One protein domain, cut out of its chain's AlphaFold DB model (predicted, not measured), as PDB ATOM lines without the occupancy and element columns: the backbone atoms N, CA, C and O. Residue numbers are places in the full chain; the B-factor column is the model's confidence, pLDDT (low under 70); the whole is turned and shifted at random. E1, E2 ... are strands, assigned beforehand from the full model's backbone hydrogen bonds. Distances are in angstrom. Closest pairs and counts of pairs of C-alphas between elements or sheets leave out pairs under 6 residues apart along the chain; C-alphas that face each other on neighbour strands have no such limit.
ATOM      1  N   ILE A   3     100.310 188.678 139.613       96.25
ATOM      2  CA  ILE A   3     101.034 189.260 138.474       96.25
ATOM      3  C   ILE A   3     100.163 189.083 137.239       96.25
ATOM      4  O   ILE A   3      99.679 187.978 136.991       96.25
ATOM      5  N   LYS A   4      99.958 190.157 136.477       96.88
ATOM      6  CA  LYS A   4      99.205 190.136 135.221       96.88
ATOM      7  C   LYS A   4     100.164 190.251 134.045       96.88
ATOM      8  O   LYS A   4     101.133 191.000 134.107       96.88
ATOM      9  N   GLN A   5      99.884 189.491 132.999       97.44
ATOM     10  CA  GLN A   5     100.638 189.461 131.757       97.44
ATOM     11  C   GLN A   5      99.655 189.473 130.591       97.44
ATOM     12  O   GLN A   5      98.728 188.659 130.556       97.44
ATOM     13  N   ASP A   6      99.889 190.354 129.626       97.50
ATOM     14  CA  ASP A   6      99.134 190.371 128.379       97.50
ATOM     15  C   ASP A   6      99.722 189.339 127.413       97.50
ATOM     16  O   ASP A   6     100.941 189.233 127.246       97.50
ATOM     17  N   ILE A   7      98.848 188.531 126.818       97.56
ATOM     18  CA  ILE A   7      99.205 187.464 125.882       97.56
ATOM     19  C   ILE A   7      98.201 187.418 124.726       97.56
ATOM     20  O   ILE A   7      97.156 188.065 124.757       97.56
ATOM     21  N   HIS A   8      98.479 186.592 123.723       96.75
ATOM     22  CA  HIS A   8      97.473 186.202 122.739       96.75
ATOM     23  C   HIS A   8      96.679 184.990 123.230       96.75
ATOM     24  O   HIS A   8      97.228 184.064 123.832       96.75
ATOM     25  N   CYS A   9      95.371 185.004 122.984       95.38
ATOM     26  CA  CYS A   9      94.470 183.917 123.317       95.38
ATOM     27  C   CYS A   9      94.872 182.656 122.541       95.38
ATOM     28  O   CYS A   9      94.938 182.710 121.313       95.38
ATOM     29  N   PRO A  10      95.069 181.508 123.212       93.06
ATOM     30  CA  PRO A  10      95.405 180.259 122.529       93.06
ATOM     31  C   PRO A  10      94.238 179.700 121.704       93.06
ATOM     32  O   PRO A  10      94.458 178.850 120.852       93.06
ATOM     33  N   ASN A  11      93.011 180.166 121.959       92.62
ATOM     34  CA  ASN A  11      91.836 179.797 121.182       92.62
ATOM     35  C   ASN A  11      91.727 180.690 119.935       92.62
ATOM     36  O   ASN A  11      91.886 180.203 118.823       92.62
ATOM     37  N   CYS A  12      91.498 182.004 120.095       92.88
ATOM     38  CA  CYS A  12      91.156 182.897 118.971       92.88
ATOM     39  C   CYS A  12      92.277 183.817 118.472       92.88
ATOM     40  O   CYS A  12      92.056 184.582 117.537       92.88
ATOM     41  N   GLY A  13      93.445 183.826 119.115       93.88
ATOM     42  CA  GLY A  13      94.554 184.728 118.783       93.88
ATOM     43  C   GLY A  13      94.369 186.193 119.209       93.88
ATOM     44  O   GLY A  13      95.340 186.951 119.209       93.88
ATOM     45  N   SER A  14      93.168 186.617 119.620       95.19
ATOM     46  CA  SER A  14      92.930 187.974 120.142       95.19
ATOM     47  C   SER A  14      93.683 188.230 121.449       95.19
ATOM     48  O   SER A  14      94.116 187.292 122.115       95.19
ATOM     49  N   TYR A  15      93.810 189.494 121.855       97.12
ATOM     50  CA  TYR A  15      94.406 189.831 123.148       97.12
ATOM     51  C   TYR A  15      93.651 189.171 124.308       97.12
ATOM     52  O   TYR A  15      92.418 189.135 124.354       97.12
ATOM     53  N   ALA A  16      94.421 188.622 125.235       97.12
ATOM     54  CA  ALA A  16      93.962 187.927 126.421       97.12
ATOM     55  C   ALA A  16      94.875 188.270 127.600       97.12
ATOM     56  O   ALA A  16      95.993 188.757 127.429       97.12
ATOM     57  N   GLN A  17      94.401 187.980 128.807       98.00
ATOM     58  CA  GLN A  17      95.150 188.234 130.027       98.00
ATOM     59  C   GLN A  17      95.464 186.924 130.737       98.00
ATOM     60  O   GLN A  17      94.594 186.067 130.908       98.00
ATOM     61  N   ARG A  18      96.710 186.790 131.189       97.94
ATOM     62  CA  ARG A  18      97.148 185.737 132.098       97.94
ATOM     63  C   ARG A  18      97.472 186.334 133.460       97.94
ATOM     64  O   ARG A  18      98.276 187.255 133.569       97.94
ATOM     65  N   GLN A  19      96.872 185.784 134.502       97.88
ATOM     66  CA  GLN A  19      97.086 186.162 135.887       97.88
ATOM     67  C   GLN A  19      97.744 185.014 136.652       97.88
ATOM     68  O   GLN A  19      97.222 183.903 136.698       97.88
ATOM     69  N   TYR A  20      98.871 185.297 137.297       97.69
ATOM     70  CA  TYR A  20      99.565 184.373 138.188       97.69
ATOM     71  C   TYR A  20      99.200 184.704 139.631       97.69
ATOM     72  O   TYR A  20      99.559 185.769 140.142       97.69
ATOM     73  N   CYS A  21      98.510 183.792 140.310       96.44
ATOM     74  CA  CYS A  21      98.268 183.865 141.742       96.44
ATOM     75  C   CYS A  21      99.327 183.035 142.474       96.44
ATOM     76  O   CYS A  21      99.219 181.814 142.595       96.44
ATOM     77  N   LEU A  22     100.368 183.703 142.976       94.06
ATOM     78  CA  LEU A  22     101.498 183.028 143.625       94.06
ATOM     79  C   LEU A  22     101.102 182.324 144.930       94.06
ATOM     80  O   LEU A  22     101.707 181.321 145.284       94.06
ATOM     81  N   GLN A  23     100.070 182.825 145.616       95.00
ATOM     82  CA  GLN A  23      99.597 182.274 146.888       95.00
ATOM     83  C   GLN A  23      98.889 180.926 146.720       95.00
ATOM     84  O   GLN A  23      99.045 180.046 147.556       95.00
ATOM     85  N   THR A  24      98.118 180.759 145.645       95.62
ATOM     86  CA  THR A  24      97.385 179.514 145.366       95.62
ATOM     87  C   THR A  24      98.097 178.629 144.347       95.62
ATOM     88  O   THR A  24      97.628 177.534 144.053       95.62
ATOM     89  N   HIS A  25      99.224 179.091 143.795       96.88
ATOM     90  CA  HIS A  25      99.907 178.464 142.664       96.88
ATOM     91  C   HIS A  25      98.976 178.226 141.469       96.88
ATOM     92  O   HIS A  25      99.094 177.212 140.783       96.88
ATOM     93  N   LEU A  26      98.047 179.152 141.225       98.00
ATOM     94  CA  LEU A  26      97.144 179.104 140.080       98.00
ATOM     95  C   LEU A  26      97.578 180.109 139.021       98.00
ATOM     96  O   LEU A  26      97.972 181.235 139.326       98.00
ATOM     97  N   ILE A  27      97.472 179.687 137.773       98.12
ATOM     98  CA  ILE A  27      97.582 180.527 136.591       98.12
ATOM     99  C   ILE A  27      96.197 180.543 135.968       98.12
ATOM    100  O   ILE A  27      95.648 179.485 135.684       98.12
ATOM    101  N   GLN A  28      95.642 181.727 135.763       98.00
ATOM    102  CA  GLN A  28      94.361 181.925 135.103       98.00
ATOM    103  C   GLN A  28      94.595 182.681 133.805       98.00
ATOM    104  O   GLN A  28      95.134 183.781 133.816       98.00
ATOM    105  N   THR A  29      94.198 182.101 132.684       98.00
ATOM    106  CA  THR A  29      94.217 182.733 131.368       98.00
ATOM    107  C   THR A  29      92.781 182.976 130.936       98.00
ATOM    108  O   THR A  29      92.003 182.028 130.908       98.00
ATOM    109  N   GLN A  30      92.437 184.215 130.592       97.12
ATOM    110  CA  GLN A  30      91.095 184.588 130.150       97.12
ATOM    111  C   GLN A  30      91.132 185.449 128.888       97.12
ATOM    112  O   GLN A  30      91.955 186.364 128.776       97.12
ATOM    113  N   CYS A  31      90.233 185.179 127.944       96.06
ATOM    114  CA  CYS A  31      90.044 185.991 126.747       96.06
ATOM    115  C   CYS A  31      88.647 186.620 126.740       96.06
ATOM    116  O   CYS A  31      87.668 185.882 126.760       96.06
ATOM    117  N   PRO A  32      88.538 187.955 126.635       94.75
ATOM    118  CA  PRO A  32      87.244 188.635 126.593       94.75
ATOM    119  C   PRO A  32      86.538 188.549 125.226       94.75
ATOM    120  O   PRO A  32      85.412 189.006 125.104       94.75
ATOM    121  N   VAL A  33      87.202 188.034 124.182       94.56
ATOM    122  CA  VAL A  33      86.659 188.009 122.807       94.56
ATOM    123  C   VAL A  33      85.924 186.711 122.499       94.56
ATOM    124  O   VAL A  33      84.906 186.717 121.817       94.56
ATOM    125  N   CYS A  34      86.473 185.591 122.955       93.44
ATOM    126  CA  CYS A  34      85.908 184.272 122.708       93.44
ATOM    127  C   CYS A  34      85.617 183.533 124.005       93.44
ATOM    128  O   CYS A  34      85.607 182.320 123.984       93.44
ATOM    129  N   ASP A  35      85.506 184.218 125.140       93.44
ATOM    130  CA  ASP A  35      85.222 183.610 126.447       93.44
ATOM    131  C   ASP A  35      86.162 182.465 126.869       93.44
ATOM    132  O   ASP A  35      85.841 181.696 127.766       93.44
ATOM    133  N   TYR A  36      87.343 182.325 126.255       95.69
ATOM    134  CA  TYR A  36      88.299 181.286 126.634       95.69
ATOM    135  C   TYR A  36      88.754 181.485 128.081       95.69
ATOM    136  O   TYR A  36      89.249 182.562 128.420       95.69
ATOM    137  N   LEU A  37      88.665 180.434 128.893       97.19
ATOM    138  CA  LEU A  37      89.155 180.379 130.266       97.19
ATOM    139  C   LEU A  37      90.023 179.134 130.453       97.19
ATOM    140  O   LEU A  37      89.628 178.020 130.120       97.19
ATOM    141  N   MET A  38      91.196 179.304 131.049       97.50
ATOM    142  CA  MET A  38      92.018 178.194 131.517       97.50
ATOM    143  C   MET A  38      92.627 178.531 132.866       97.50
ATOM    144  O   MET A  38      93.384 179.494 132.984       97.50
ATOM    145  N   VAL A  39      92.334 177.709 133.864       98.12
ATOM    146  CA  VAL A  39      92.937 177.749 135.190       98.12
ATOM    147  C   VAL A  39      93.782 176.497 135.365       98.12
ATOM    148  O   VAL A  39      93.274 175.378 135.294       98.12
ATOM    149  N   ASN A  40      95.078 176.661 135.604       98.31
ATOM    150  CA  ASN A  40      95.997 175.546 135.803       98.31
ATOM    151  C   ASN A  40      96.975 175.803 136.953       98.31
ATOM    152  O   ASN A  40      97.263 176.941 137.322       98.31
ATOM    153  N   CYS A  41      97.501 174.730 137.539       97.56
ATOM    154  CA  CYS A  41      98.494 174.826 138.600       97.56
ATOM    155  C   CYS A  41      99.860 175.238 138.030       97.56
ATOM    156  O   CYS A  41     100.413 174.531 137.188       97.56
ATOM    157  N   SER A  42     100.464 176.316 138.535       96.69
ATOM    158  CA  SER A  42     101.783 176.791 138.092       96.69
ATOM    159  C   SER A  42     102.922 175.816 138.390       96.69
ATOM    160  O   SER A  42     103.947 175.849 137.719       96.69
ATOM    161  N   ARG A  43     102.753 174.941 139.390       96.31
ATOM    162  CA  ARG A  43     103.776 173.968 139.803       96.31
ATOM    163  C   ARG A  43     103.703 172.652 139.037       96.31
ATOM    164  O   ARG A  43     104.731 172.029 138.817       96.31
ATOM    165  N   THR A  44     102.495 172.202 138.695       97.50
ATOM    166  CA  THR A  44     102.271 170.866 138.108       97.50
ATOM    167  C   THR A  44     101.754 170.908 136.677       97.50
ATOM    168  O   THR A  44     101.711 169.875 136.020       97.50
ATOM    169  N   GLY A  45     101.297 172.068 136.202       96.06
ATOM    170  CA  GLY A  45     100.648 172.221 134.901       96.06
ATOM    171  C   GLY A  45      99.235 171.637 134.820       96.06
ATOM    172  O   GLY A  45      98.561 171.862 133.820       96.06
ATOM    173  N   ARG A  46      98.755 170.927 135.853       98.06
ATOM    174  CA  ARG A  46      97.425 170.302 135.851       98.06
ATOM    175  C   ARG A  46      96.330 171.349 135.708       98.06
ATOM    176  O   ARG A  46      96.345 172.365 136.407       98.06
ATOM    177  N   VAL A  47      95.383 171.068 134.823       97.94
ATOM    178  CA  VAL A  47      94.187 171.882 134.622       97.94
ATOM    179  C   VAL A  47      93.271 171.716 135.832       97.94
ATOM    180  O   VAL A  47      93.018 170.598 136.275       97.94
ATOM    181  N   VAL A  48      92.819 172.843 136.369       97.62
ATOM    182  CA  VAL A  48      91.827 172.930 137.446       97.62
ATOM    183  C   VAL A  48      90.455 173.209 136.847       97.62
ATOM    184  O   VAL A  48      89.485 172.549 137.192       97.62
ATOM    185  N   GLU A  49      90.396 174.150 135.908       97.56
ATOM    186  CA  GLU A  49      89.182 174.526 135.194       97.56
ATOM    187  C   GLU A  49      89.558 174.940 133.774       97.56
ATOM    188  O   GLU A  49      90.589 175.579 133.555       97.56
ATOM    189  N   ALA A  50      88.747 174.558 132.794       96.19
ATOM    190  CA  ALA A  50      88.943 174.989 131.423       96.19
ATOM    191  C   ALA A  50      87.603 175.139 130.715       96.19
ATOM    192  O   ALA A  50      86.737 174.270 130.797       96.19
ATOM    193  N   TYR A  51      87.484 176.228 129.969       94.88
ATOM    194  CA  TYR A  51      86.403 176.478 129.039       94.88
ATOM    195  C   TYR A  51      86.998 177.017 127.738       94.88
ATOM    196  O   TYR A  51      87.709 178.022 127.715       94.88
ATOM    197  N   ALA A  52      86.740 176.305 126.647       91.19
ATOM    198  CA  ALA A  52      87.211 176.655 125.319       91.19
ATOM    199  C   ALA A  52      86.033 176.530 124.353       91.19
ATOM    200  O   ALA A  52      85.716 175.420 123.921       91.19
TER     201      ALA A  52
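Overview. This is residues 3 to 52 of the 59 residues of the protein "Replication restart DNA helicase PriA" of Cyanobacteria bacterium UBA11370 (UniProt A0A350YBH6). What does the model look like at first sight? It is a single twisted sheet of five strands, a zigzag in which the chain runs back and forth and each strand lies beside the one before, with no named helix over either face. The links E1 to E2 and E3 to E4 are at one end of the strands, and the links E2 to E3 and E4 to E5 at the other. What are its counts and its size? The printed part has 50 residues with no named helix and five named strands, E1 to E5 along the chain; the sheet's order is E1 E2 E3 E4 E5, all antiparallel, and the class is all strand. It is compact, with a radius of gyration of the C-alphas of 10.3 A and spans of 27 by 20 by 12 A.

Arrangement. How does the sheet begin? E1, residues 3 to 8, is an edge strand and forms a hairpin with E2, residues 15 to 21, antiparallel at 151 degrees; N 5 and O 18 are 2.8 A apart, within hydrogen-bond range. What comes next across the sheet? E3, residues 26 to 30, is antiparallel to E2 at 164 degrees, with N 19 and O 28 at 2.7 A. E4, residues 37 to 41, is antiparallel to E3 at 166 degrees, with N 29 and O 38 at 2.7 A. Where does it end? The other edge strand, E5, residues 47 to 51, is antiparallel to E4 at 175 degrees, with N 37 and O 51 at 2.8 A. These five strands form a meander, each strand the antiparallel neighbour of the one before, and E1 and E5 are apart.

Along the chain. Where does the first strand run? E1 goes from C-alpha 3 at (101.034, 189.260, 138.474) to C-alpha 8 at (97.473, 186.202, 122.739), 16.4 A. How long are the others? E2, the longest by residues, measures 19.9 A, E3 12.9 A, E4 13.7 A and E5 10.6 A, from first to last C-alpha. Where does the last strand end? C-alpha 51 of E5 is at (86.403, 176.478, 129.039).

Size, cuts and confidence. How large is it, and how twisted? The two C-alphas farthest apart, those of Cys 12 and Gln 23, are 29.2 A apart. The sheet is twisted, its C-alphas lying up to 4.3 A off the best plane. Are there cuts, long links or weak places? The printed part has no cut and no long link: E2 to E3 and E4 to E5 are tight, E1 to E2 and E3 to E4 short. The mean pLDDT of the printed part is 96.3, and no printed residue is under 70.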